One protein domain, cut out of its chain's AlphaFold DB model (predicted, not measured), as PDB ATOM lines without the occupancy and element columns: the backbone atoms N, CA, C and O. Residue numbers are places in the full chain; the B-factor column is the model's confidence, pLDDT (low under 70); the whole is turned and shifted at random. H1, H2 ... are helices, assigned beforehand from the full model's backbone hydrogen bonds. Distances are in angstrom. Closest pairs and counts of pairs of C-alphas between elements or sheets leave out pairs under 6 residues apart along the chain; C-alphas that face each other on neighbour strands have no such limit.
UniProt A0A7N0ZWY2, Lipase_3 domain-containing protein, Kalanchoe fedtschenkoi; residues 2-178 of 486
ATOM      1  N   TRP A   2    -104.852  26.737  67.909       48.47
ATOM      2  CA  TRP A   2    -105.526  27.527  68.962       48.47
ATOM      3  C   TRP A   2    -106.888  28.168  68.597       48.47
ATOM      4  O   TRP A   2    -107.799  28.188  69.418       48.47
ATOM      5  N   ILE A   3    -107.070  28.645  67.360       48.31
ATOM      6  CA  ILE A   3    -108.293  29.345  66.900       48.31
ATOM      7  C   ILE A   3    -109.540  28.445  66.915       48.31
ATOM      8  O   ILE A   3    -110.626  28.875  67.305       48.31
ATOM      9  N   LYS A   4    -109.394  27.174  66.515       55.81
ATOM     10  CA  LYS A   4    -110.503  26.208  66.551       55.81
ATOM     11  C   LYS A   4    -110.944  25.973  67.999       55.81
ATOM     12  O   LYS A   4    -112.139  26.001  68.274       55.81
ATOM     13  N   ASN A   5    -109.988  25.868  68.925       59.56
ATOM     14  CA  ASN A   5    -110.244  25.629  70.348       59.56
ATOM     15  C   ASN A   5    -111.064  26.760  71.002       59.56
ATOM     16  O   ASN A   5    -111.929  26.484  71.827       59.56
ATOM     17  N   LEU A   6    -110.875  28.020  70.584       59.97
ATOM     18  CA  LEU A   6    -111.645  29.169  71.091       59.97
ATOM     19  C   LEU A   6    -113.113  29.177  70.631       59.97
ATOM     20  O   LEU A   6    -113.996  29.525  71.412       59.97
ATOM     21  N   ARG A   7    -113.400  28.757  69.390       68.25
ATOM     22  CA  ARG A   7    -114.788  28.609  68.905       68.25
ATOM     23  C   ARG A   7    -115.505  27.454  69.602       68.25
ATOM     24  O   ARG A   7    -116.667  27.596  69.979       68.25
ATOM     25  N   TYR A   8    -114.790  26.350  69.821       73.81
ATOM     26  CA  TYR A   8    -115.292  25.232  70.616       73.81
ATOM     27  C   TYR A   8    -115.609  25.653  72.053       73.81
ATOM     28  O   TYR A   8    -116.663  25.284  72.556       73.81
ATOM     29  N   ALA A   9    -114.781  26.490  72.686       77.25
ATOM     30  CA  ALA A   9    -115.050  26.982  74.038       77.25
ATOM     31  C   ALA A   9    -116.376  27.762  74.134       77.25
ATOM     32  O   ALA A   9    -117.167  27.505  75.039       77.25
ATOM     33  N   SER A  10    -116.672  28.661  73.187       78.12
ATOM     34  CA  SER A  10    -117.958  29.383  73.167       78.12
ATOM     35  C   SER A  10    -119.154  28.452  72.968       78.12
ATOM     36  O   SER A  10    -120.187  28.639  73.609       78.12
ATOM     37  N   LEU A  11    -119.010  27.434  72.112       83.00
ATOM     38  CA  LEU A  11    -120.052  26.433  71.889       83.00
ATOM     39  C   LEU A  11    -120.292  25.601  73.154       83.00
ATOM     40  O   LEU A  11    -121.438  25.445  73.560       83.00
ATOM     41  N   VAL A  12    -119.229  25.147  73.823       86.75
ATOM     42  CA  VAL A  12    -119.315  24.406  75.092       86.75
ATOM     43  C   VAL A  12    -119.997  25.247  76.171       86.75
ATOM     44  O   VAL A  12    -120.905  24.749  76.835       86.75
ATOM     45  N   VAL A  13    -119.640  26.531  76.316       86.88
ATOM     46  CA  VAL A  13    -120.306  27.441  77.268       86.88
ATOM     47  C   VAL A  13    -121.793  27.591  76.938       86.88
ATOM     48  O   VAL A  13    -122.621  27.521  77.847       86.88
ATOM     49  N   GLY A  14    -122.137  27.771  75.659       88.38
ATOM     50  CA  GLY A  14    -123.523  27.910  75.208       88.38
ATOM     51  C   GLY A  14    -124.355  26.654  75.474       88.38
ATOM     52  O   GLY A  14    -125.397  26.731  76.119       88.38
ATOM     53  N   VAL A  15    -123.861  25.485  75.060       91.62
ATOM     54  CA  VAL A  15    -124.531  24.192  75.287       91.62
ATOM     55  C   VAL A  15    -124.690  23.911  76.781       91.62
ATOM     56  O   VAL A  15    -125.764  23.505  77.216       91.62
ATOM     57  N   SER A  16    -123.667  24.195  77.588       91.50
ATOM     58  CA  SER A  16    -123.722  23.965  79.037       91.50
ATOM     59  C   SER A  16    -124.715  24.899  79.739       91.50
ATOM     60  O   SER A  16    -125.440  24.462  80.628       91.50
ATOM     61  N   ASN A  17    -124.813  26.167  79.316       92.19
ATOM     62  CA  ASN A  17    -125.839  27.083  79.833       92.19
ATOM     63  C   ASN A  17    -127.248  26.657  79.405       92.19
ATOM     64  O   ASN A  17    -128.176  26.758  80.201       92.19
ATOM     65  N   PHE A  18    -127.417  26.142  78.185       94.62
ATOM     66  CA  PHE A  18    -128.698  25.599  77.736       94.62
ATOM     67  C   PHE A  18    -129.115  24.365  78.552       94.62
ATOM     68  O   PHE A  18    -130.247  24.297  79.024       94.62
ATOM     69  N   LEU A  19    -128.186  23.437  78.801       94.44
ATOM     70  CA  LEU A  19    -128.412  22.285  79.680       94.44
ATOM     71  C   LEU A  19    -128.819  22.716  81.094       94.44
ATOM     72  O   LEU A  19    -129.740  22.136  81.664       94.44
ATOM     73  N   LEU A  20    -128.193  23.766  81.637       93.50
ATOM     74  CA  LEU A  20    -128.544  24.327  82.943       93.50
ATOM     75  C   LEU A  20    -129.998  24.824  82.994       93.50
ATOM     76  O   LEU A  20    -130.691  24.596  83.984       93.50
ATOM     77  N   VAL A  21    -130.464  25.481  81.923       94.94
ATOM     78  CA  VAL A  21    -131.851  25.955  81.794       94.94
ATOM     79  C   VAL A  21    -132.826  24.780  81.776       94.94
ATOM     80  O   VAL A  21    -133.820  24.808  82.498       94.94
ATOM     81  N   VAL A  22    -132.534  23.735  80.994       94.31
ATOM     82  CA  VAL A  22    -133.398  22.549  80.881       94.31
ATOM     83  C   VAL A  22    -133.470  21.793  82.210       94.31
ATOM     84  O   VAL A  22    -134.564  21.555  82.715       94.31
ATOM     85  N   LEU A  23    -132.322  21.462  82.810       92.44
ATOM     86  CA  LEU A  23    -132.264  20.717  84.072       92.44
ATOM     87  C   LEU A  23    -132.903  21.501  85.226       92.44
ATOM     88  O   LEU A  23    -133.705  20.947  85.975       92.44
ATOM     89  N   GLY A  24    -132.607  22.801  85.336       90.31
ATOM     90  CA  GLY A  24    -133.215  23.667  86.347       90.31
ATOM     91  C   GLY A  24    -134.727  23.818  86.156       90.31
ATOM     92  O   GLY A  24    -135.478  23.733  87.122       90.31
ATOM     93  N   GLY A  25    -135.197  23.955  84.911       90.38
ATOM     94  CA  GLY A  25    -136.626  24.010  84.593       90.38
ATOM     95  C   GLY A  25    -137.376  22.741  85.002       90.38
ATOM     96  O   GLY A  25    -138.439  22.831  85.616       90.38
ATOM     97  N   VAL A  26    -136.800  21.563  84.736       89.38
ATOM     98  CA  VAL A  26    -137.358  20.273  85.179       89.38
ATOM     99  C   VAL A  26    -137.416  20.195  86.709       89.38
ATOM    100  O   VAL A  26    -138.450  19.817  87.257       89.38
ATOM    101  N   LEU A  27    -136.353  20.601  87.412       87.44
ATOM    102  CA  LEU A  27    -136.322  20.595  88.880       87.44
ATOM    103  C   LEU A  27    -137.371  21.533  89.484       87.44
ATOM    104  O   LEU A  27    -138.083  21.133  90.406       87.44
ATOM    105  N   VAL A  28    -137.524  22.744  88.943       87.94
ATOM    106  CA  VAL A  28    -138.548  23.700  89.389       87.94
ATOM    107  C   VAL A  28    -139.951  23.146  89.140       87.94
ATOM    108  O   VAL A  28    -140.775  23.184  90.046       87.94
ATOM    109  N   LEU A  29    -140.227  22.565  87.968       87.12
ATOM    110  CA  LEU A  29    -141.531  21.958  87.662       87.12
ATOM    111  C   LEU A  29    -141.907  20.836  88.641       87.12
ATOM    112  O   LEU A  29    -143.065  20.718  89.034       87.12
ATOM    113  N   VAL A  30    -140.929  20.026  89.053       84.31
ATOM    114  CA  VAL A  30    -141.147  18.898  89.971       84.31
ATOM    115  C   VAL A  30    -141.315  19.351  91.427       84.31
ATOM    116  O   VAL A  30    -142.036  18.702  92.186       84.31
ATOM    117  N   THR A  31    -140.660  20.443  91.833       83.06
ATOM    118  CA  THR A  31    -140.543  20.851  93.248       83.06
ATOM    119  C   THR A  31    -141.439  22.032  93.627       83.06
ATOM    120  O   THR A  31    -141.917  22.090  94.759       83.06
ATOM    121  N   ALA A  32    -141.767  22.920  92.683       80.94
ATOM    122  CA  ALA A  32    -142.648  24.072  92.899       80.94
ATOM    123  C   ALA A  32    -144.046  23.738  93.456       80.94
ATOM    124  O   ALA A  32    -144.548  24.528  94.251       80.94
ATOM    125  N   PRO A  33    -144.687  22.597  93.120       81.19
ATOM    126  CA  PRO A  33    -145.978  22.240  93.712       81.19
ATOM    127  C   PRO A  33    -145.895  21.847  95.194       81.19
ATOM    128  O   PRO A  33    -146.925  21.777  95.857       81.19
ATOM    129  N   ARG A  34    -144.697  21.515  95.697       78.00
ATOM    130  CA  ARG A  34    -144.487  20.892  97.016       78.00
ATOM    131  C   ARG A  34    -143.696  21.761  97.992       78.00
ATOM    132  O   ARG A  34    -143.760  21.505  99.187       78.00
ATOM    133  N   CYS A  35    -142.979  22.766  97.495       80.12
ATOM    134  CA  CYS A  35    -142.095  23.613  98.291       80.12
ATOM    135  C   CYS A  35    -142.498  25.088  98.261       80.12
ATOM    136  O   CYS A  35    -143.152  25.560  97.330       80.12
ATOM    137  N   GLY A  36    -142.094  25.831  99.295       78.69
ATOM    138  CA  GLY A  36    -142.340  27.263  99.378       78.69
ATOM    139  C   GLY A  36    -141.562  28.042  98.314       78.69
ATOM    140  O   GLY A  36    -140.517  27.612  97.830       78.69
ATOM    141  N   ARG A  37    -142.042  29.246  97.969       77.06
ATOM    142  CA  ARG A  37    -141.368  30.125  96.990       77.06
ATOM    143  C   ARG A  37    -139.925  30.472  97.379       77.06
ATOM    144  O   ARG A  37    -139.109  30.682  96.489       77.06
ATOM    145  N   ALA A  38    -139.627  30.545  98.678       76.56
ATOM    146  CA  ALA A  38    -138.282  30.821  99.181       76.56
ATOM    147  C   ALA A  38    -137.315  29.657  98.900       76.56
ATOM    148  O   ALA A  38    -136.198  29.895  98.451       76.56
ATOM    149  N   ASP A  39    -137.776  28.416  99.059       74.81
ATOM    150  CA  ASP A  39    -136.950  27.210  98.902       74.81
ATOM    151  C   ASP A  39    -136.635  26.923  97.425       74.81
ATOM    152  O   ASP A  39    -135.572  26.418  97.078       74.81
ATOM    153  N   VAL A  40    -137.548  27.293  96.520       83.00
ATOM    154  CA  VAL A  40    -137.385  27.106  95.065       83.00
ATOM    155  C   VAL A  40    -136.600  28.259  94.421       83.00
ATOM    156  O   VAL A  40    -136.155  28.149  93.278       83.00
ATOM    157  N   PHE A  41    -136.387  29.370  95.137       84.56
ATOM    158  CA  PHE A  41    -135.811  30.592  94.574       84.56
ATOM    159  C   PHE A  41    -134.439  30.367  93.933       84.56
ATOM    160  O   PHE A  41    -134.226  30.788  92.798       84.56
ATOM    161  N   ILE A  42    -133.522  29.666  94.608       82.94
ATOM    162  CA  ILE A  42    -132.175  29.421  94.070       82.94
ATOM    163  C   ILE A  42    -132.206  28.509  92.831       82.94
ATOM    164  O   ILE A  42    -131.493  28.749  91.851       82.94
ATOM    165  N   TYR A  43    -133.111  27.526  92.836       84.25
ATOM    166  CA  TYR A  43    -133.350  26.588  91.737       84.25
ATOM    167  C   TYR A  43    -134.026  27.244  90.532       84.25
ATOM    168  O   TYR A  43    -133.896  26.741  89.422       84.25
ATOM    169  N   LEU A  44    -134.689  28.388  90.725       88.62
ATOM    170  CA  LEU A  44    -135.206  29.245  89.659       88.62
ATOM    171  C   LEU A  44    -134.165  30.272  89.187       88.62
ATOM    172  O   LEU A  44    -134.041  30.551  87.994       88.62
ATOM    173  N   PHE A  45    -133.404  30.838  90.119       90.25
ATOM    174  CA  PHE A  45    -132.443  31.902  89.862       90.25
ATOM    175  C   PHE A  45    -131.296  31.450  88.956       90.25
ATOM    176  O   PHE A  45    -130.939  32.138  88.001       90.25
ATOM    177  N   ILE A  46    -130.736  30.272  89.222       90.19
ATOM    178  CA  ILE A  46    -129.608  29.726  88.467       90.19
ATOM    179  C   ILE A  46    -129.967  29.458  86.991       90.19
ATOM    180  O   ILE A  46    -129.266  29.996  86.127       90.19
ATOM    181  N   PRO A  47    -131.060  28.752  86.639       92.44
ATOM    182  CA  PRO A  47    -131.466  28.617  85.239       92.44
ATOM    183  C   PRO A  47    -131.882  29.957  84.616       92.44
ATOM    184  O   PRO A  47    -131.540  30.209  83.461       92.44
ATOM    185  N   ALA A  48    -132.529  30.866  85.357       92.81
ATOM    186  CA  ALA A  48    -132.833  32.205  84.845       92.81
ATOM    187  C   ALA A  48    -131.554  32.987  84.487       92.81
ATOM    188  O   ALA A  48    -131.468  33.585  83.413       92.81
ATOM    189  N   SER A  49    -130.523  32.922  85.335       91.69
ATOM    190  CA  SER A  49    -129.225  33.550  85.078       91.69
ATOM    191  C   SER A  49    -128.539  32.971  83.832       91.69
ATOM    192  O   SER A  49    -127.951  33.721  83.053       91.69
ATOM    193  N   ALA A  50    -128.676  31.664  83.580       92.00
ATOM    194  CA  ALA A  50    -128.166  31.015  82.373       92.00
ATOM    195  C   ALA A  50    -128.939  31.398  81.108       92.00
ATOM    196  O   ALA A  50    -128.322  31.644  80.070       92.00
ATOM    197  N   ALA A  51    -130.262  31.544  81.187       94.25
ATOM    198  CA  ALA A  51    -131.060  32.062  80.078       94.25
ATOM    199  C   ALA A  51    -130.653  33.504  79.721       94.25
ATOM    200  O   ALA A  51    -130.407  33.820  78.553       94.25
ATOM    201  N   VAL A  52    -130.486  34.366  80.732       94.00
ATOM    202  CA  VAL A  52    -129.972  35.735  80.554       94.00
ATOM    203  C   VAL A  52    -128.554  35.717  79.978       94.00
ATOM    204  O   VAL A  52    -128.241  36.511  79.088       94.00
ATOM    205  N   ARG A  53    -127.697  34.783  80.411       90.69
ATOM    206  CA  ARG A  53    -126.340  34.622  79.875       90.69
ATOM    207  C   ARG A  53    -126.346  34.254  78.393       90.69
ATOM    208  O   ARG A  53    -125.564  34.840  77.646       90.69
ATOM    209  N   LEU A  54    -127.220  33.344  77.958       91.12
ATOM    210  CA  LEU A  54    -127.382  32.972  76.545       91.12
ATOM    211  C   LEU A  54    -127.849  34.161  75.699       91.12
ATOM    212  O   LEU A  54    -127.269  34.434  74.647       91.12
ATOM    213  N   ALA A  55    -128.834  34.917  76.188       92.50
ATOM    214  CA  ALA A  55    -129.281  36.140  75.530       92.50
ATOM    215  C   ALA A  55    -128.137  37.163  75.411       92.50
ATOM    216  O   ALA A  55    -127.930  37.740  74.341       92.50
ATOM    217  N   ALA A  56    -127.339  37.335  76.471       90.25
ATOM    218  CA  ALA A  56    -126.156  38.187  76.447       90.25
ATOM    219  C   ALA A  56    -125.109  37.687  75.438       90.25
ATOM    220  O   ALA A  56    -124.586  38.496  74.680       90.25
ATOM    221  N   MET A  57    -124.834  36.377  75.354       87.12
ATOM    222  CA  MET A  57    -123.916  35.810  74.347       87.12
ATOM    223  C   MET A  57    -124.368  36.130  72.920       87.12
ATOM    224  O   MET A  57    -123.557  36.557  72.100       87.12
ATOM    225  N   TYR A  58    -125.662  35.975  72.637       88.50
ATOM    226  CA  TYR A  58    -126.232  36.308  71.334       88.50
ATOM    227  C   TYR A  58    -126.079  37.801  71.008       88.50
ATOM    228  O   TYR A  58    -125.630  38.170  69.920       88.50
ATOM    229  N   LYS A  59    -126.379  38.680  71.973       90.06
ATOM    230  CA  LYS A  59    -126.229  40.134  71.810       90.06
ATOM    231  C   LYS A  59    -124.770  40.571  71.665       90.06
ATOM    232  O   LYS A  59    -124.505  41.464  70.863       90.06
ATOM    233  N   ILE A  60    -123.836  39.930  72.376       86.25
ATOM    234  CA  ILE A  60    -122.392  40.137  72.197       86.25
ATOM    235  C   ILE A  60    -121.997  39.788  70.767       86.25
ATOM    236  O   ILE A  60    -121.330  40.601  70.140       86.25
ATOM    237  N   GLY A  61    -122.448  38.647  70.233       82.06
ATOM    238  CA  GLY A  61    -122.156  38.236  68.857       82.06
ATOM    239  C   GLY A  61    -122.590  39.279  67.823       82.06
ATOM    240  O   GLY A  61    -121.772  39.721  67.021       82.06
ATOM    241  N   ILE A  62    -123.838  39.756  67.909       85.50
ATOM    242  CA  ILE A  62    -124.359  40.813  67.020       85.50
ATOM    243  C   ILE A  62    -123.562  42.113  67.174       85.50
ATOM    244  O   ILE A  62    -123.209  42.767  66.192       85.50
ATOM    245  N   ALA A  63    -123.291  42.530  68.415       86.06
ATOM    246  CA  ALA A  63    -122.557  43.764  68.671       86.06
ATOM    247  C   ALA A  63    -121.105  43.671  68.178       86.06
ATOM    248  O   ALA A  63    -120.583  44.642  67.631       86.06
ATOM    249  N   GLN A  64    -120.480  42.505  68.323       81.69
ATOM    250  CA  GLN A  64    -119.136  42.215  67.846       81.69
ATOM    251  C   GLN A  64    -119.069  42.251  66.317       81.69
ATOM    252  O   GLN A  64    -118.163  42.875  65.772       81.69
ATOM    253  N   GLU A  65    -120.032  41.642  65.622       81.75
ATOM    254  CA  GLU A  65    -120.128  41.685  64.159       81.75
ATOM    255  C   GLU A  65    -120.318  43.119  63.642       81.75
ATOM    256  O   GLU A  65    -119.592  43.567  62.753       81.75
ATOM    257  N   ALA A  66    -121.233  43.883  64.245       83.38
ATOM    258  CA  ALA A  66    -121.443  45.289  63.900       83.38
ATOM    259  C   ALA A  66    -120.178  46.139  64.140       83.38
ATOM    260  O   ALA A  66    -119.834  47.017  63.347       83.38
ATOM    261  N   THR A  67    -119.449  45.867  65.224       80.12
ATOM    262  CA  THR A  67    -118.182  46.552  65.530       80.12
ATOM    263  C   THR A  67    -117.100  46.175  64.520       80.12
ATOM    264  O   THR A  67    -116.360  47.022  64.037       80.12
ATOM    265  N   ALA A  68    -117.021  44.907  64.133       75.50
ATOM    266  CA  ALA A  68    -116.038  44.456  63.165       75.50
ATOM    267  C   ALA A  68    -116.294  44.996  61.758       75.50
ATOM    268  O   ALA A  68    -115.365  45.454  61.106       75.50
ATOM    269  N   THR A  69    -117.542  44.998  61.294       77.88
ATOM    270  CA  THR A  69    -117.896  45.536  59.971       77.88
ATOM    271  C   THR A  69    -117.627  47.039  59.878       77.88
ATOM    272  O   THR A  69    -117.115  47.503  58.864       77.88
ATOM    273  N   THR A  70    -117.868  47.793  60.955       77.31
ATOM    274  CA  THR A  70    -117.510  49.224  61.036       77.31
ATOM    275  C   THR A  70    -116.002  49.473  61.137       77.31
ATOM    276  O   THR A  70    -115.523  50.534  60.744       77.31
ATOM    277  N   ILE A  71    -115.224  48.520  61.642       72.44
ATOM    278  CA  ILE A  71    -113.762  48.627  61.689       72.44
ATOM    279  C   ILE A  71    -113.126  48.242  60.343       72.44
ATOM    280  O   ILE A  71    -112.208  48.917  59.888       72.44
ATOM    281  N   VAL A  72    -113.611  47.175  59.703       70.69
ATOM    282  CA  VAL A  72    -113.050  46.615  58.461       70.69
ATOM    283  C   VAL A  72    -113.520  47.366  57.215       70.69
ATOM    284  O   VAL A  72    -112.755  47.524  56.269       70.69
ATOM    285  N   GLY A  73    -114.773  47.823  57.201       62.69
ATOM    286  CA  GLY A  73    -115.394  48.464  56.041       62.69
ATOM    287  C   GLY A  73    -115.050  49.942  55.856       62.69
ATOM    288  O   GLY A  73    -115.507  50.531  54.882       62.69
ATOM    289  N   LEU A  74    -114.283  50.552  56.766       59.03
ATOM    290  CA  LEU A  74    -113.939  51.970  56.687       59.03
ATOM    291  C   LEU A  74    -112.481  52.190  56.253       59.03
ATOM    292  O   LEU A  74    -111.575  51.614  56.865       59.03
ATOM    293  N   PRO A  75    -112.223  53.054  55.250       56.34
ATOM    294  CA  PRO A  75    -110.877  53.527  54.966       56.34
ATOM    295  C   PRO A  75    -110.283  54.171  56.222       56.34
ATOM    296  O   PRO A  75    -110.951  54.920  56.929       56.34
ATOM    297  N   ALA A  76    -109.005  53.910  56.490       52.53
ATOM    298  CA  ALA A  76    -108.275  54.528  57.600       52.53
ATOM    299  C   ALA A  76    -108.016  56.038  57.398       52.53
ATOM    300  O   ALA A  76    -107.368  56.641  58.245       52.53
ATOM    301  N   ALA A  77    -108.472  56.607  56.277       48.00
ATOM    302  CA  ALA A  77    -108.076  57.917  55.772       48.00
ATOM    303  C   ALA A  77    -109.231  58.925  55.623       48.00
ATOM    304  O   ALA A  77    -108.954  60.043  55.210       48.00
ATOM    305  N   ASP A  78    -110.481  58.566  55.950       46.84
ATOM    306  CA  ASP A  78    -111.593  59.528  55.909       46.84
ATOM    307  C   ASP A  78    -111.970  60.005  57.313       46.84
ATOM    308  O   ASP A  78    -112.495  59.262  58.151       46.84
ATOM    309  N   ASP A  79    -111.651  61.274  57.535       54.41
ATOM    310  CA  ASP A  79    -111.715  62.042  58.773       54.41
ATOM    311  C   ASP A  79    -113.137  62.570  59.041       54.41
ATOM    312  O   ASP A  79    -113.359  63.741  59.338       54.41
ATOM    313  N   ASP A  80    -114.144  61.706  58.884       64.19
ATOM    314  CA  ASP A  80    -115.530  62.080  59.147       64.19
ATOM    315  C   ASP A  80    -115.872  61.809  60.622       64.19
ATOM    316  O   ASP A  80    -115.992  60.660  61.074       64.19
ATOM    317  N   GLY A  81    -116.042  62.886  61.397       67.00
ATOM    318  CA  GLY A  81    -116.428  62.830  62.810       67.00
ATOM    319  C   GLY A  81    -117.695  61.997  63.052       67.00
ATOM    320  O   GLY A  81    -117.815  61.329  64.085       67.00
ATOM    321  N   LEU A  82    -118.600  61.932  62.068       73.31
ATOM    322  CA  LEU A  82    -119.808  61.109  62.125       73.31
ATOM    323  C   LEU A  82    -119.497  59.604  62.089       73.31
ATOM    324  O   LEU A  82    -120.061  58.818  62.860       73.31
ATOM    325  N   LEU A  83    -118.576  59.188  61.218       74.06
ATOM    326  CA  LEU A  83    -118.140  57.798  61.095       74.06
ATOM    327  C   LEU A  83    -117.395  57.333  62.351       74.06
ATOM    328  O   LEU A  83    -117.636  56.225  62.849       74.06
ATOM    329  N   ARG A  84    -116.554  58.205  62.918       71.12
ATOM    330  CA  ARG A  84    -115.857  57.970  64.190       71.12
ATOM    331  C   ARG A  84    -116.845  57.826  65.347       71.12
ATOM    332  O   ARG A  84    -116.759  56.868  66.118       71.12
ATOM    333  N   HIS A  85    -117.839  58.709  65.430       75.94
ATOM    334  CA  HIS A  85    -118.897  58.616  66.436       75.94
ATOM    335  C   HIS A  85    -119.671  57.294  66.330       75.94
ATOM    336  O   HIS A  85    -119.869  56.596  67.328       75.94
ATOM    337  N   LYS A  86    -120.047  56.890  65.111       79.62
ATOM    338  CA  LYS A  86    -120.737  55.616  64.863       79.62
ATOM    339  C   LYS A  86    -119.909  54.410  65.318       79.62
ATOM    340  O   LYS A  86    -120.467  53.486  65.922       79.62
ATOM    341  N   ARG A  87    -118.593  54.418  65.073       77.25
ATOM    342  CA  ARG A  87    -117.668  53.381  65.558       77.25
ATOM    343  C   ARG A  87    -117.657  53.325  67.087       77.25
ATOM    344  O   ARG A  87    -117.930  52.258  67.637       77.25
ATOM    345  N   ARG A  88    -117.477  54.467  67.761       78.25
ATOM    346  CA  ARG A  88    -117.489  54.573  69.234       78.25
ATOM    347  C   ARG A  88    -118.787  54.060  69.852       78.25
ATOM    348  O   ARG A  88    -118.762  53.280  70.799       78.25
ATOM    349  N   VAL A  89    -119.947  54.453  69.319       82.12
ATOM    350  CA  VAL A  89    -121.254  54.000  69.835       82.12
ATOM    351  C   VAL A  89    -121.410  52.485  69.689       82.12
ATOM    352  O   VAL A  89    -121.869  51.805  70.613       82.12
ATOM    353  N   THR A  90    -120.999  51.942  68.544       83.31
ATOM    354  CA  THR A  90    -121.087  50.504  68.269       83.31
ATOM    355  C   THR A  90    -120.154  49.710  69.185       83.31
ATOM    356  O   THR A  90    -120.588  48.731  69.798       83.31
ATOM    357  N   TYR A  91    -118.921  50.191  69.361       83.19
ATOM    358  CA  TYR A  91    -117.933  49.608  70.261       83.19
ATOM    359  C   TYR A  91    -118.390  49.666  71.724       83.19
ATOM    360  O   TYR A  91    -118.379  48.652  72.420       83.19
ATOM    361  N   LYS A  92    -118.898  50.815  72.186       84.12
ATOM    362  CA  LYS A  92    -119.447  50.983  73.540       84.12
ATOM    363  C   LYS A  92    -120.587  50.008  73.816       84.12
ATOM    364  O   LYS A  92    -120.660  49.438  74.904       84.12
ATOM    365  N   ARG A  93    -121.462  49.767  72.834       87.00
ATOM    366  CA  ARG A  93    -122.530  48.764  72.944       87.00
ATOM    367  C   ARG A  93    -121.960  47.353  73.107       87.00
ATOM    368  O   ARG A  93    -122.461  46.600  73.939       87.00
ATOM    369  N   TRP A  94    -120.922  46.995  72.352       86.38
ATOM    370  CA  TRP A  94    -120.234  45.711  72.507       86.38
ATOM    371  C   TRP A  94    -119.566  45.574  73.885       86.38
ATOM    372  O   TRP A  94    -119.763  44.562  74.564       86.38
ATOM    373  N   LEU A  95    -118.860  46.610  74.342       84.44
ATOM    374  CA  LEU A  95    -118.221  46.644  75.658       84.44
ATOM    375  C   LEU A  95    -119.244  46.513  76.793       84.44
ATOM    376  O   LEU A  95    -119.025  45.760  77.740       84.44
ATOM    377  N   TRP A  96    -120.387  47.195  76.684       88.00
ATOM    378  CA  TRP A  96    -121.464  47.118  77.669       88.00
ATOM    379  C   TRP A  96    -122.021  45.698  77.800       88.00
ATOM    380  O   TRP A  96    -122.104  45.174  78.910       88.00
ATOM    381  N   TRP A  97    -122.317  45.033  76.679       89.19
ATOM    382  CA  TRP A  97    -122.766  43.638  76.694       89.19
ATOM    383  C   TRP A  97    -121.706  42.681  77.243       89.19
ATOM    384  O   TRP A  97    -122.041  41.750  77.973       89.19
ATOM    385  N   THR A  98    -120.432  42.935  76.943       85.62
ATOM    386  CA  THR A  98    -119.298  42.160  77.467       85.62
ATOM    387  C   THR A  98    -119.189  42.292  78.991       85.62
ATOM    388  O   THR A  98    -119.082  41.291  79.699       85.62
ATOM    389  N   ARG A  99    -119.309  43.514  79.527       87.69
ATOM    390  CA  ARG A  99    -119.329  43.778  80.977       87.69
ATOM    391  C   ARG A  99    -120.552  43.172  81.661       87.69
ATOM    392  O   ARG A  99    -120.424  42.574  82.725       87.69
ATOM    393  N   PHE A 100    -121.724  43.275  81.038       89.75
ATOM    394  CA  PHE A 100    -122.944  42.644  81.537       89.75
ATOM    395  C   PHE A 100    -122.798  41.117  81.610       89.75
ATOM    396  O   PHE A 100    -123.133  40.504  82.620       89.75
ATOM    397  N   ALA A 101    -122.228  40.491  80.579       88.25
ATOM    398  CA  ALA A 101    -121.935  39.061  80.590       88.25
ATOM    399  C   ALA A 101    -120.946  38.653  81.690       88.25
ATOM    400  O   ALA A 101    -121.144  37.607  82.304       88.25
ATOM    401  N   LEU A 102    -119.923  39.470  81.961       87.62
ATOM    402  CA  LEU A 102    -118.995  39.242  83.070       87.62
ATOM    403  C   LEU A 102    -119.722  39.271  84.423       87.62
ATOM    404  O   LEU A 102    -119.527  38.373  85.237       87.62
ATOM    405  N   MET A 103    -120.603  40.253  84.638       89.62
ATOM    406  CA  MET A 103    -121.443  40.326  85.841       89.62
ATOM    407  C   MET A 103    -122.299  39.062  86.002       89.62
ATOM    408  O   MET A 103    -122.369  38.500  87.092       89.62
ATOM    409  N   MET A 104    -122.899  38.571  84.912       89.62
ATOM    410  CA  MET A 104    -123.665  37.321  84.935       89.62
ATOM    411  C   MET A 104    -122.797  36.107  85.282       89.62
ATOM    412  O   MET A 104    -123.239  35.253  86.041       89.62
ATOM    413  N   THR A 105    -121.562  36.037  84.784       88.31
ATOM    414  CA  THR A 105    -120.610  34.976  85.148       88.31
ATOM    415  C   THR A 105    -120.268  35.006  86.641       88.31
ATOM    416  O   THR A 105    -120.277  33.957  87.282       88.31
ATOM    417  N   VAL A 106    -120.047  36.188  87.231       89.69
ATOM    418  CA  VAL A 106    -119.843  36.324  88.688       89.69
ATOM    419  C   VAL A 106    -121.069  35.829  89.456       89.69
ATOM    420  O   VAL A 106    -120.941  35.087  90.427       89.69
ATOM    421  N   LEU A 107    -122.268  36.182  88.995       90.56
ATOM    422  CA  LEU A 107    -123.518  35.761  89.619       90.56
ATOM    423  C   LEU A 107    -123.729  34.240  89.554       90.56
ATOM    424  O   LEU A 107    -124.145  33.630  90.537       90.56
ATOM    425  N   GLN A 108    -123.396  33.621  88.418       90.75
ATOM    426  CA  GLN A 108    -123.419  32.168  88.234       90.75
ATOM    427  C   GLN A 108    -122.409  31.463  89.141       90.75
ATOM    428  O   GLN A 108    -122.728  30.420  89.707       90.75
ATOM    429  N   PHE A 109    -121.223  32.045  89.327       90.69
ATOM    430  CA  PHE A 109    -120.214  31.522  90.246       90.69
ATOM    431  C   PHE A 109    -120.699  31.552  91.702       90.69
ATOM    432  O   PHE A 109    -120.624  30.536  92.392       90.69
ATOM    433  N   LEU A 110    -121.264  32.678  92.150       91.75
ATOM    434  CA  LEU A 110    -121.846  32.798  93.491       91.75
ATOM    435  C   LEU A 110    -123.015  31.820  93.694       91.75
ATOM    436  O   LEU A 110    -123.103  31.177  94.738       91.75
ATOM    437  N   GLY A 111    -123.877  31.663  92.684       89.56
ATOM    438  CA  GLY A 111    -124.978  30.700  92.710       89.56
ATOM    439  C   GLY A 111    -124.501  29.247  92.797       89.56
ATOM    440  O   GLY A 111    -125.024  28.478  93.598       89.56
ATOM    441  N   ALA A 112    -123.476  28.872  92.028       90.75
ATOM    442  CA  ALA A 112    -122.888  27.533  92.086       90.75
ATOM    443  C   ALA A 112    -122.226  27.259  93.446       90.75
ATOM    444  O   ALA A 112    -122.440  26.197  94.025       90.75
ATOM    445  N   ALA A 113    -121.481  28.226  93.993       90.00
ATOM    446  CA  ALA A 113    -120.881  28.111  95.321       90.00
ATOM    447  C   ALA A 113    -121.945  27.917  96.416       90.00
ATOM    448  O   ALA A 113    -121.778  27.073  97.296       90.00
ATOM    449  N   TYR A 114    -123.063  28.646  96.323       89.12
ATOM    450  CA  TYR A 114    -124.200  28.464  97.220       89.12
ATOM    451  C   TYR A 114    -124.812  27.060  97.097       89.12
ATOM    452  O   TYR A 114    -125.012  26.412  98.118       89.12
ATOM    453  N   LEU A 115    -125.054  26.550  95.878       86.88
ATOM    454  CA  LEU A 115    -125.588  25.191  95.682       86.88
ATOM    455  C   LEU A 115    -124.682  24.104  96.267       86.88
ATOM    456  O   LEU A 115    -125.180  23.128  96.818       86.88
ATOM    457  N   ILE A 116    -123.360  24.252  96.144       87.00
ATOM    458  CA  ILE A 116    -122.413  23.311  96.753       87.00
ATOM    459  C   ILE A 116    -122.559  23.345  98.274       87.00
ATOM    460  O   ILE A 116    -122.639  22.294  98.902       87.00
ATOM    461  N   PHE A 117    -122.600  24.541  98.866       84.69
ATOM    462  CA  PHE A 117    -122.766  24.698 100.308       84.69
ATOM    463  C   PHE A 117    -124.081  24.076 100.800       84.69
ATOM    464  O   PHE A 117    -124.079  23.341 101.787       84.69
ATOM    465  N   ASP A 118    -125.174  24.317 100.076       80.81
ATOM    466  CA  ASP A 118    -126.505  23.760 100.330       80.81
ATOM    467  C   ASP A 118    -126.498  22.223 100.290       80.81
ATOM    468  O   ASP A 118    -126.904  21.546 101.238       80.81
ATOM    469  N   PHE A 119    -125.908  21.659  99.232       80.06
ATOM    470  CA  PHE A 119    -125.786  20.217  99.042       80.06
ATOM    471  C   PHE A 119    -124.912  19.554 100.119       80.06
ATOM    472  O   PHE A 119    -125.295  18.534 100.694       80.06
ATOM    473  N   VAL A 120    -123.755  20.142 100.448       81.19
ATOM    474  CA  VAL A 120    -122.860  19.640 101.508       81.19
ATOM    475  C   VAL A 120    -123.545  19.690 102.870       81.19
ATOM    476  O   VAL A 120    -123.413  18.750 103.659       81.19
ATOM    477  N   ARG A 121    -124.300  20.756 103.156       78.94
ATOM    478  CA  ARG A 121    -125.050  20.896 104.405       78.94
ATOM    479  C   ARG A 121    -126.117  19.811 104.536       78.94
ATOM    480  O   ARG A 121    -126.216  19.200 105.595       78.94
ATOM    481  N   TYR A 122    -126.860  19.523 103.473       74.56
ATOM    482  CA  TYR A 122    -127.840  18.438 103.479       74.56
ATOM    483  C   TYR A 122    -127.201  17.067 103.738       74.56
ATOM    484  O   TYR A 122    -127.665  16.327 104.602       74.56
ATOM    485  N   VAL A 123    -126.093  16.752 103.054       74.75
ATOM    486  CA  VAL A 123    -125.376  15.475 103.236       74.75
ATOM    487  C   VAL A 123    -124.786  15.348 104.646       74.75
ATOM    488  O   VAL A 123    -124.800  14.261 105.217       74.75
ATOM    489  N   SER A 124    -124.290  16.445 105.226       75.56
ATOM    490  CA  SER A 124    -123.594  16.422 106.522       75.56
ATOM    491  C   SER A 124    -124.531  16.324 107.730       75.56
ATOM    492  O   SER A 124    -124.134  15.774 108.753       75.56
ATOM    493  N   TYR A 125    -125.752  16.866 107.642       67.00
ATOM    494  CA  TYR A 125    -126.684  16.946 108.779       67.00
ATOM    495  C   TYR A 125    -127.883  15.980 108.688       67.00
ATOM    496  O   TYR A 125    -128.677  15.908 109.630       67.00
ATOM    497  N   GLY A 126    -128.015  15.209 107.598       58.88
ATOM    498  CA  GLY A 126    -129.135  14.280 107.391       58.88
ATOM    499  C   GLY A 126    -130.502  14.986 107.335       58.88
ATOM    500  O   GLY A 126    -130.569  16.213 107.334       58.88
ATOM    501  N   GLU A 127    -131.600  14.216 107.308       53.25
ATOM    502  CA  GLU A 127    -133.017  14.632 107.123       53.25
ATOM    503  C   GLU A 127    -133.545  15.799 107.996       53.25
ATOM    504  O   GLU A 127    -134.690  16.215 107.839       53.25
ATOM    505  N   THR A 128    -132.742  16.376 108.891       48.78
ATOM    506  CA  THR A 128    -133.100  17.558 109.693       48.78
ATOM    507  C   THR A 128    -132.912  18.900 108.966       48.78
ATOM    508  O   THR A 128    -133.243  19.950 109.527       48.78
ATOM    509  N   SER A 129    -132.407  18.908 107.722       52.06
ATOM    510  CA  SER A 129    -132.292  20.139 106.924       52.06
ATOM    511  C   SER A 129    -133.665  20.700 106.526       52.06
ATOM    512  O   SER A 129    -134.533  19.978 106.044       52.06
ATOM    513  N   ARG A 130    -133.840  22.022 106.671       57.62
ATOM    514  CA  ARG A 130    -135.044  22.778 106.268       57.62
ATOM    515  C   ARG A 130    -135.235  22.875 104.742       57.62
ATOM    516  O   ARG A 130    -136.216  23.471 104.308       57.62
ATOM    517  N   ASP A 131    -134.338  22.300 103.936       67.00
ATOM    518  CA  ASP A 131    -134.412  22.365 102.473       67.00
ATOM    519  C   ASP A 131    -135.432  21.392 101.883       67.00
ATOM    520  O   ASP A 131    -135.144  20.237 101.554       67.00
ATOM    521  N   CYS A 132    -136.645  21.912 101.685       75.94
ATOM    522  CA  CYS A 132    -137.755  21.201 101.058       75.94
ATOM    523  C   CYS A 132    -137.390  20.616  99.681       75.94
ATOM    524  O   CYS A 132    -137.847  19.525  99.331       75.94
ATOM    525  N   VAL A 133    -136.554  21.309  98.898       74.38
ATOM    526  CA  VAL A 133    -136.178  20.881  97.542       74.38
ATOM    527  C   VAL A 133    -135.322  19.613  97.570       74.38
ATOM    528  O   VAL A 133    -135.675  18.643  96.894       74.38
ATOM    529  N   LEU A 134    -134.256  19.565  98.381       72.94
ATOM    530  CA  LEU A 134    -133.439  18.351  98.514       72.94
ATOM    531  C   LEU A 134    -134.224  17.207  99.161       72.94
ATOM    532  O   LEU A 134    -134.122  16.075  98.692       72.94
ATOM    533  N   GLY A 135    -135.068  17.491 100.160       70.88
ATOM    534  CA  GLY A 135    -135.939  16.481 100.771       70.88
ATOM    535  C   GLY A 135    -136.938  15.869  99.779       70.88
ATOM    536  O   GLY A 135    -137.109  14.651  99.725       70.88
ATOM    537  N   THR A 136    -137.547  16.696  98.923       73.75
ATOM    538  CA  THR A 136    -138.502  16.246  97.895       73.75
ATOM    539  C   THR A 136    -137.834  15.398  96.815       73.75
ATOM    540  O   THR A 136    -138.454  14.471  96.297       73.75
ATOM    541  N   VAL A 137    -136.586  15.714  96.462       74.81
ATOM    542  CA  VAL A 137    -135.819  14.981  95.450       74.81
ATOM    543  C   VAL A 137    -135.242  13.676  96.011       74.81
ATOM    544  O   VAL A 137    -135.282  12.663  95.314       74.81
ATOM    545  N   SER A 138    -134.769  13.667  97.258       68.50
ATOM    546  CA  SER A 138    -134.236  12.465  97.915       68.50
ATOM    547  C   SER A 138    -135.314  11.402  98.143       68.50
ATOM    548  O   SER A 138    -135.091  10.226  97.873       68.50
ATOM    549  N   ASN A 139    -136.528  11.811  98.531       67.25
ATOM    550  CA  ASN A 139    -137.649  10.899  98.809       67.25
ATOM    551  C   ASN A 139    -138.405  10.445  97.547       67.25
ATOM    552  O   ASN A 139    -139.580  10.079  97.607       67.25
ATOM    553  N   SER A 140    -137.776  10.527  96.376       64.50
ATOM    554  CA  SER A 140    -138.443  10.347  95.091       64.50
ATOM    555  C   SER A 140    -137.684   9.409  94.152       64.50
ATOM    556  O   SER A 140    -136.609   8.921  94.478       64.50
ATOM    557  N   GLU A 141    -138.280   9.093  92.999       75.81
ATOM    558  CA  GLU A 141    -137.710   8.154  92.025       75.81
ATOM    559  C   GLU A 141    -136.266   8.515  91.634       75.81
ATOM    560  O   GLU A 141    -135.931   9.690  91.466       75.81
ATOM    561  N   GLN A 142    -135.426   7.492  91.425       80.50
ATOM    562  CA  GLN A 142    -133.982   7.620  91.159       80.50
ATOM    563  C   GLN A 142    -133.634   8.661  90.080       80.50
ATOM    564  O   GLN A 142    -132.617   9.348  90.182       80.50
ATOM    565  N   TRP A 143    -134.487   8.841  89.065       80.81
ATOM    566  CA  TRP A 143    -134.260   9.824  88.003       80.81
ATOM    567  C   TRP A 143    -134.234  11.279  88.509       80.81
ATOM    568  O   TRP A 143    -133.493  12.096  87.960       80.81
ATOM    569  N   LYS A 144    -134.976  11.624  89.571       82.38
ATOM    570  CA  LYS A 144    -134.996  12.981  90.150       82.38
ATOM    571  C   LYS A 144    -133.691  13.289  90.874       82.38
ATOM    572  O   LYS A 144    -133.131  14.369  90.687       82.38
ATOM    573  N   LEU A 145    -133.168  12.315  91.618       81.88
ATOM    574  CA  LEU A 145    -131.858  12.412  92.257       81.88
ATOM    575  C   LEU A 145    -130.744  12.558  91.209       81.88
ATOM    576  O   LEU A 145    -129.921  13.468  91.311       81.88
ATOM    577  N   HIS A 146    -130.763  11.742  90.148       86.00
ATOM    578  CA  HIS A 146    -129.818  11.874  89.033       86.00
ATOM    579  C   HIS A 146    -129.910  13.237  88.332       86.00
ATOM    580  O   HIS A 146    -128.881  13.813  87.971       86.00
ATOM    581  N   THR A 147    -131.119  13.786  88.175       87.38
ATOM    582  CA  THR A 147    -131.337  15.116  87.581       87.38
ATOM    583  C   THR A 147    -130.721  16.220  88.441       87.38
ATOM    584  O   THR A 147    -130.046  17.105  87.919       87.38
ATOM    585  N   MET A 148    -130.884  16.140  89.762       86.06
ATOM    586  CA  MET A 148    -130.333  17.108  90.714       86.06
ATOM    587  C   MET A 148    -128.802  17.075  90.773       86.06
ATOM    588  O   MET A 148    -128.153  18.115  90.663       86.06
ATOM    589  N   VAL A 149    -128.206  15.883  90.856       87.06
ATOM    590  CA  VAL A 149    -126.740  15.725  90.818       87.06
ATOM    591  C   VAL A 149    -126.172  16.249  89.495       87.06
ATOM    592  O   VAL A 149    -125.163  16.960  89.487       87.06
ATOM    593  N   SER A 150    -126.846  15.966  88.376       89.75
ATOM    594  CA  SER A 150    -126.459  16.490  87.059       89.75
ATOM    595  C   SER A 150    -126.536  18.017  87.013       89.75
ATOM    596  O   SER A 150    -125.618  18.659  86.513       89.75
ATOM    597  N   PHE A 151    -127.587  18.615  87.582       91.12
ATOM    598  CA  PHE A 151    -127.753  20.067  87.652       91.12
ATOM    599  C   PHE A 151    -126.626  20.749  88.437       91.12
ATOM    600  O   PHE A 151    -126.006  21.677  87.918       91.12
ATOM    601  N   VAL A 152    -126.304  20.258  89.641       90.31
ATOM    602  CA  VAL A 152    -125.200  20.794  90.458       90.31
ATOM    603  C   VAL A 152    -123.865  20.651  89.724       90.31
ATOM    604  O   VAL A 152    -123.090  21.606  89.653       90.31
ATOM    605  N   THR A 153    -123.618  19.495  89.103       91.12
ATOM    606  CA  THR A 153    -122.383  19.236  88.347       91.12
ATOM    607  C   THR A 153    -122.232  20.199  87.168       91.12
ATOM    608  O   THR A 153    -121.174  20.806  86.996       91.12
ATOM    609  N   VAL A 154    -123.294  20.396  86.377       92.38
ATOM    610  CA  VAL A 154    -123.288  21.328  85.240       92.38
ATOM    611  C   VAL A 154    -123.141  22.776  85.717       92.38
ATOM    612  O   VAL A 154    -122.386  23.529  85.105       92.38
ATOM    613  N   ALA A 155    -123.780  23.169  86.825       91.00
ATOM    614  CA  ALA A 155    -123.627  24.506  87.409       91.00
ATOM    615  C   ALA A 155    -122.166  24.803  87.781       91.00
ATOM    616  O   ALA A 155    -121.625  25.847  87.409       91.00
ATOM    617  N   CYS A 156    -121.506  23.852  88.447       90.69
ATOM    618  CA  CYS A 156    -120.100  23.963  88.829       90.69
ATOM    619  C   CYS A 156    -119.182  23.990  87.602       90.69
ATOM    620  O   CYS A 156    -118.280  24.824  87.516       90.69
ATOM    621  N   PHE A 157    -119.435  23.111  86.628       91.25
ATOM    622  CA  PHE A 157    -118.682  23.077  85.378       91.25
ATOM    623  C   PHE A 157    -118.778  24.407  84.627       91.25
ATOM    624  O   PHE A 157    -117.756  24.945  84.213       91.25
ATOM    625  N   VAL A 158    -119.982  24.974  84.489       89.06
ATOM    626  CA  VAL A 158    -120.192  26.270  83.828       89.06
ATOM    627  C   VAL A 158    -119.435  27.381  84.551       89.06
ATOM    628  O   VAL A 158    -118.728  28.142  83.891       89.06
ATOM    629  N   ALA A 159    -119.543  27.458  85.880       86.69
ATOM    630  CA  ALA A 159    -118.870  28.480  86.677       86.69
ATOM    631  C   ALA A 159    -117.341  28.431  86.505       86.69
ATOM    632  O   ALA A 159    -116.718  29.456  86.238       86.69
ATOM    633  N   LEU A 160    -116.741  27.237  86.579       85.38
ATOM    634  CA  LEU A 160    -115.297  27.055  86.416       85.38
ATOM    635  C   LEU A 160    -114.850  27.279  84.968       85.38
ATOM    636  O   LEU A 160    -113.902  28.017  84.711       85.38
ATOM    637  N   PHE A 161    -115.540  26.673  84.002       84.75
ATOM    638  CA  PHE A 161    -115.149  26.742  82.597       84.75
ATOM    639  C   PHE A 161    -115.235  28.170  82.051       84.75
ATOM    640  O   PHE A 161    -114.387  28.572  81.258       84.75
ATOM    641  N   GLN A 162    -116.199  28.976  82.508       82.69
ATOM    642  CA  GLN A 162    -116.287  30.389  82.133       82.69
ATOM    643  C   GLN A 162    -115.082  31.219  82.602       82.69
ATOM    644  O   GLN A 162    -114.685  32.129  81.876       82.69
ATOM    645  N   CYS A 163    -114.456  30.886  83.738       75.75
ATOM    646  CA  CYS A 163    -113.208  31.524  84.174       75.75
ATOM    647  C   CYS A 163    -112.034  31.207  83.233       75.75
ATOM    648  O   CYS A 163    -111.155  32.044  83.033       75.75
ATOM    649  N   PHE A 164    -112.033  30.019  82.620       73.25
ATOM    650  CA  PHE A 164    -110.976  29.569  81.708       73.25
ATOM    651  C   PHE A 164    -111.247  29.880  80.231       73.25
ATOM    652  O   PHE A 164    -110.320  29.856  79.423       73.25
ATOM    653  N   ALA A 165    -112.487  30.206  79.853       66.50
ATOM    654  CA  ALA A 165    -112.899  30.375  78.456       66.50
ATOM    655  C   ALA A 165    -112.304  31.617  77.743       66.50
ATOM    656  O   ALA A 165    -112.647  31.864  76.580       66.50
ATOM    657  N   GLY A 166    -111.399  32.348  78.410       62.12
ATOM    658  CA  GLY A 166    -110.607  33.460  77.881       62.12
ATOM    659  C   GLY A 166    -111.395  34.761  77.709       62.12
ATOM    660  O   GLY A 166    -112.624  34.760  77.653       62.12
ATOM    661  N   SER A 167    -110.685  35.890  77.608       62.50
ATOM    662  CA  SER A 167    -111.322  37.184  77.338       62.50
ATOM    663  C   SER A 167    -111.867  37.243  75.909       62.50
ATOM    664  O   SER A 167    -111.290  36.674  74.974       62.50
ATOM    665  N   ASP A 168    -112.959  37.985  75.711       61.72
ATOM    666  CA  ASP A 168    -113.541  38.200  74.382       61.72
ATOM    667  C   ASP A 168    -112.544  38.857  73.405       61.72
ATOM    668  O   ASP A 168    -112.664  38.678  72.197       61.72
ATOM    669  N   VAL A 169    -111.481  39.493  73.914       53.56
ATOM    670  CA  VAL A 169    -110.352  40.044  73.141       53.56
ATOM    671  C   VAL A 169    -109.522  38.949  72.456       53.56
ATOM    672  O   VAL A 169    -109.166  39.091  71.286       53.56
ATOM    673  N   TYR A 170    -109.251  37.818  73.119       53.78
ATOM    674  CA  TYR A 170    -108.544  36.691  72.488       53.78
ATOM    675  C   TYR A 170    -109.400  36.000  71.424       53.78
ATOM    676  O   TYR A 170    -108.888  35.566  70.388       53.78
ATOM    677  N   ARG A 171    -110.720  35.948  71.642       62.12
ATOM    678  CA  ARG A 171    -111.683  35.479  70.635       62.12
ATOM    679  C   ARG A 171    -111.701  36.419  69.441       62.12
ATOM    680  O   ARG A 171    -111.614  35.959  68.309       62.12
ATOM    681  N   TRP A 172    -111.723  37.724  69.691       61.44
ATOM    682  CA  TRP A 172    -111.659  38.754  68.663       61.44
ATOM    683  C   TRP A 172    -110.376  38.637  67.828       61.44
ATOM    684  O   TRP A 172    -110.454  38.485  66.611       61.44
ATOM    685  N   ARG A 173    -109.199  38.529  68.463       58.53
ATOM    686  CA  ARG A 173    -107.921  38.264  67.769       58.53
ATOM    687  C   ARG A 173    -107.977  37.004  66.904       58.53
ATOM    688  O   ARG A 173    -107.457  36.987  65.794       58.53
ATOM    689  N   SER A 174    -108.625  35.952  67.400       57.91
ATOM    690  CA  SER A 174    -108.807  34.700  66.668       57.91
ATOM    691  C   SER A 174    -109.694  34.842  65.423       57.91
ATOM    692  O   SER A 174    -109.546  34.035  64.506       57.91
ATOM    693  N   PHE A 175    -110.620  35.804  65.384       57.06
ATOM    694  CA  PHE A 175    -111.476  36.060  64.221       57.06
ATOM    695  C   PHE A 175    -110.800  36.944  63.164       57.06
ATOM    696  O   PHE A 175    -111.072  36.754  61.982       57.06
ATOM    697  N   TYR A 176    -109.888  37.840  63.565       59.75
ATOM    698  CA  TYR A 176    -109.270  38.841  62.679       59.75
ATOM    699  C   TYR A 176    -107.762  38.653  62.465       59.75
ATOM    700  O   TYR A 176    -107.090  39.599  62.064       59.75
ATOM    701  N   MET A 177    -107.217  37.446  62.691       55.03
ATOM    702  CA  MET A 177    -105.778  37.141  62.550       55.03
ATOM    703  C   MET A 177    -105.139  37.596  61.223       55.03
ATOM    704  O   MET A 177    -103.922  37.736  61.164       55.03
ATOM    705  N   THR A 178    -105.926  37.829  60.171       53.03
ATOM    706  CA  THR A 178    -105.457  38.255  58.845       53.03
ATOM    707  C   THR A 178    -105.596  39.758  58.573       53.03
ATOM    708  O   THR A 178    -105.208  40.206  57.497       53.03
TER     709      THR A 178
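AT A GLANCE: This is residues 2 to 178 of the 486 residues of the protein "Lipase_3 domain-containing protein" of Kalanchoe fedtschenkoi (UniProt A0A7N0ZWY2). A long up-and-down bundle of four helices, H3, H2, H1 and H5, each running against the one before it in the chain, forms a rod. The hairpin of H2 and H3 makes the long axis, its tip at residues 75 to 82 sticking out; H4 lies across the other end, and short H6 packs on the beginning of H1. The 177 printed residues hold six named helices, H1 to H6 in order, and no named strand: all helix, loose, radius of gyration of the C-alphas 20.7 A, spans 72 by 33 by 22 A.

HOW THE PARTS SIT: H3, residues 81 to 128, touches H2, residues 37 to 72, in a helical hairpin at a shallow tilt of 24 degrees; the closest C-alphas, of Ala 63 and Trp 94, are 4.9 A apart. H5, residues 142 to 164, touches H3 at a steep tilt of 42 degrees, C-alphas 109 and 159 closest at 4.9 A. H1, residues 2 to 31, touches H2 with C-alphas 21 and 47 closest at 4.4 A, and H5 with C-alphas 23 and 151 closest at 5.8 A. H1 and H3 are apart; H2 and H5 are near each other. H4, residues 132 to 138, touches H5, C-alphas 137 and 145 closest at 5.7 A. H6, residues 168 to 175, touches residues 3 to 7 of H1, C-alphas 3 and 174 closest at 5.4 A. Every O i to N i+4 pair is within hydrogen-bond range in H1, H4 and H6; H2 has 29 of 32, H3 42 of 44, H5 18 of 19.

IN THESE COORDINATES: H3 measures 67.3 A, H2 50.6 A, H1 43.1 A and H5 33.2 A. C-alpha 2 is at (-105.526, 27.527, 68.962), C-alpha 175 at (-111.476, 36.060, 64.221).

THE WHOLE: C-alphas 77 and 128 are farthest apart, 71.9 A. The printed part has no cut and no long link. Mean pLDDT of the printed part is 78.9; 39 residues are under 70, among them 165 to 178.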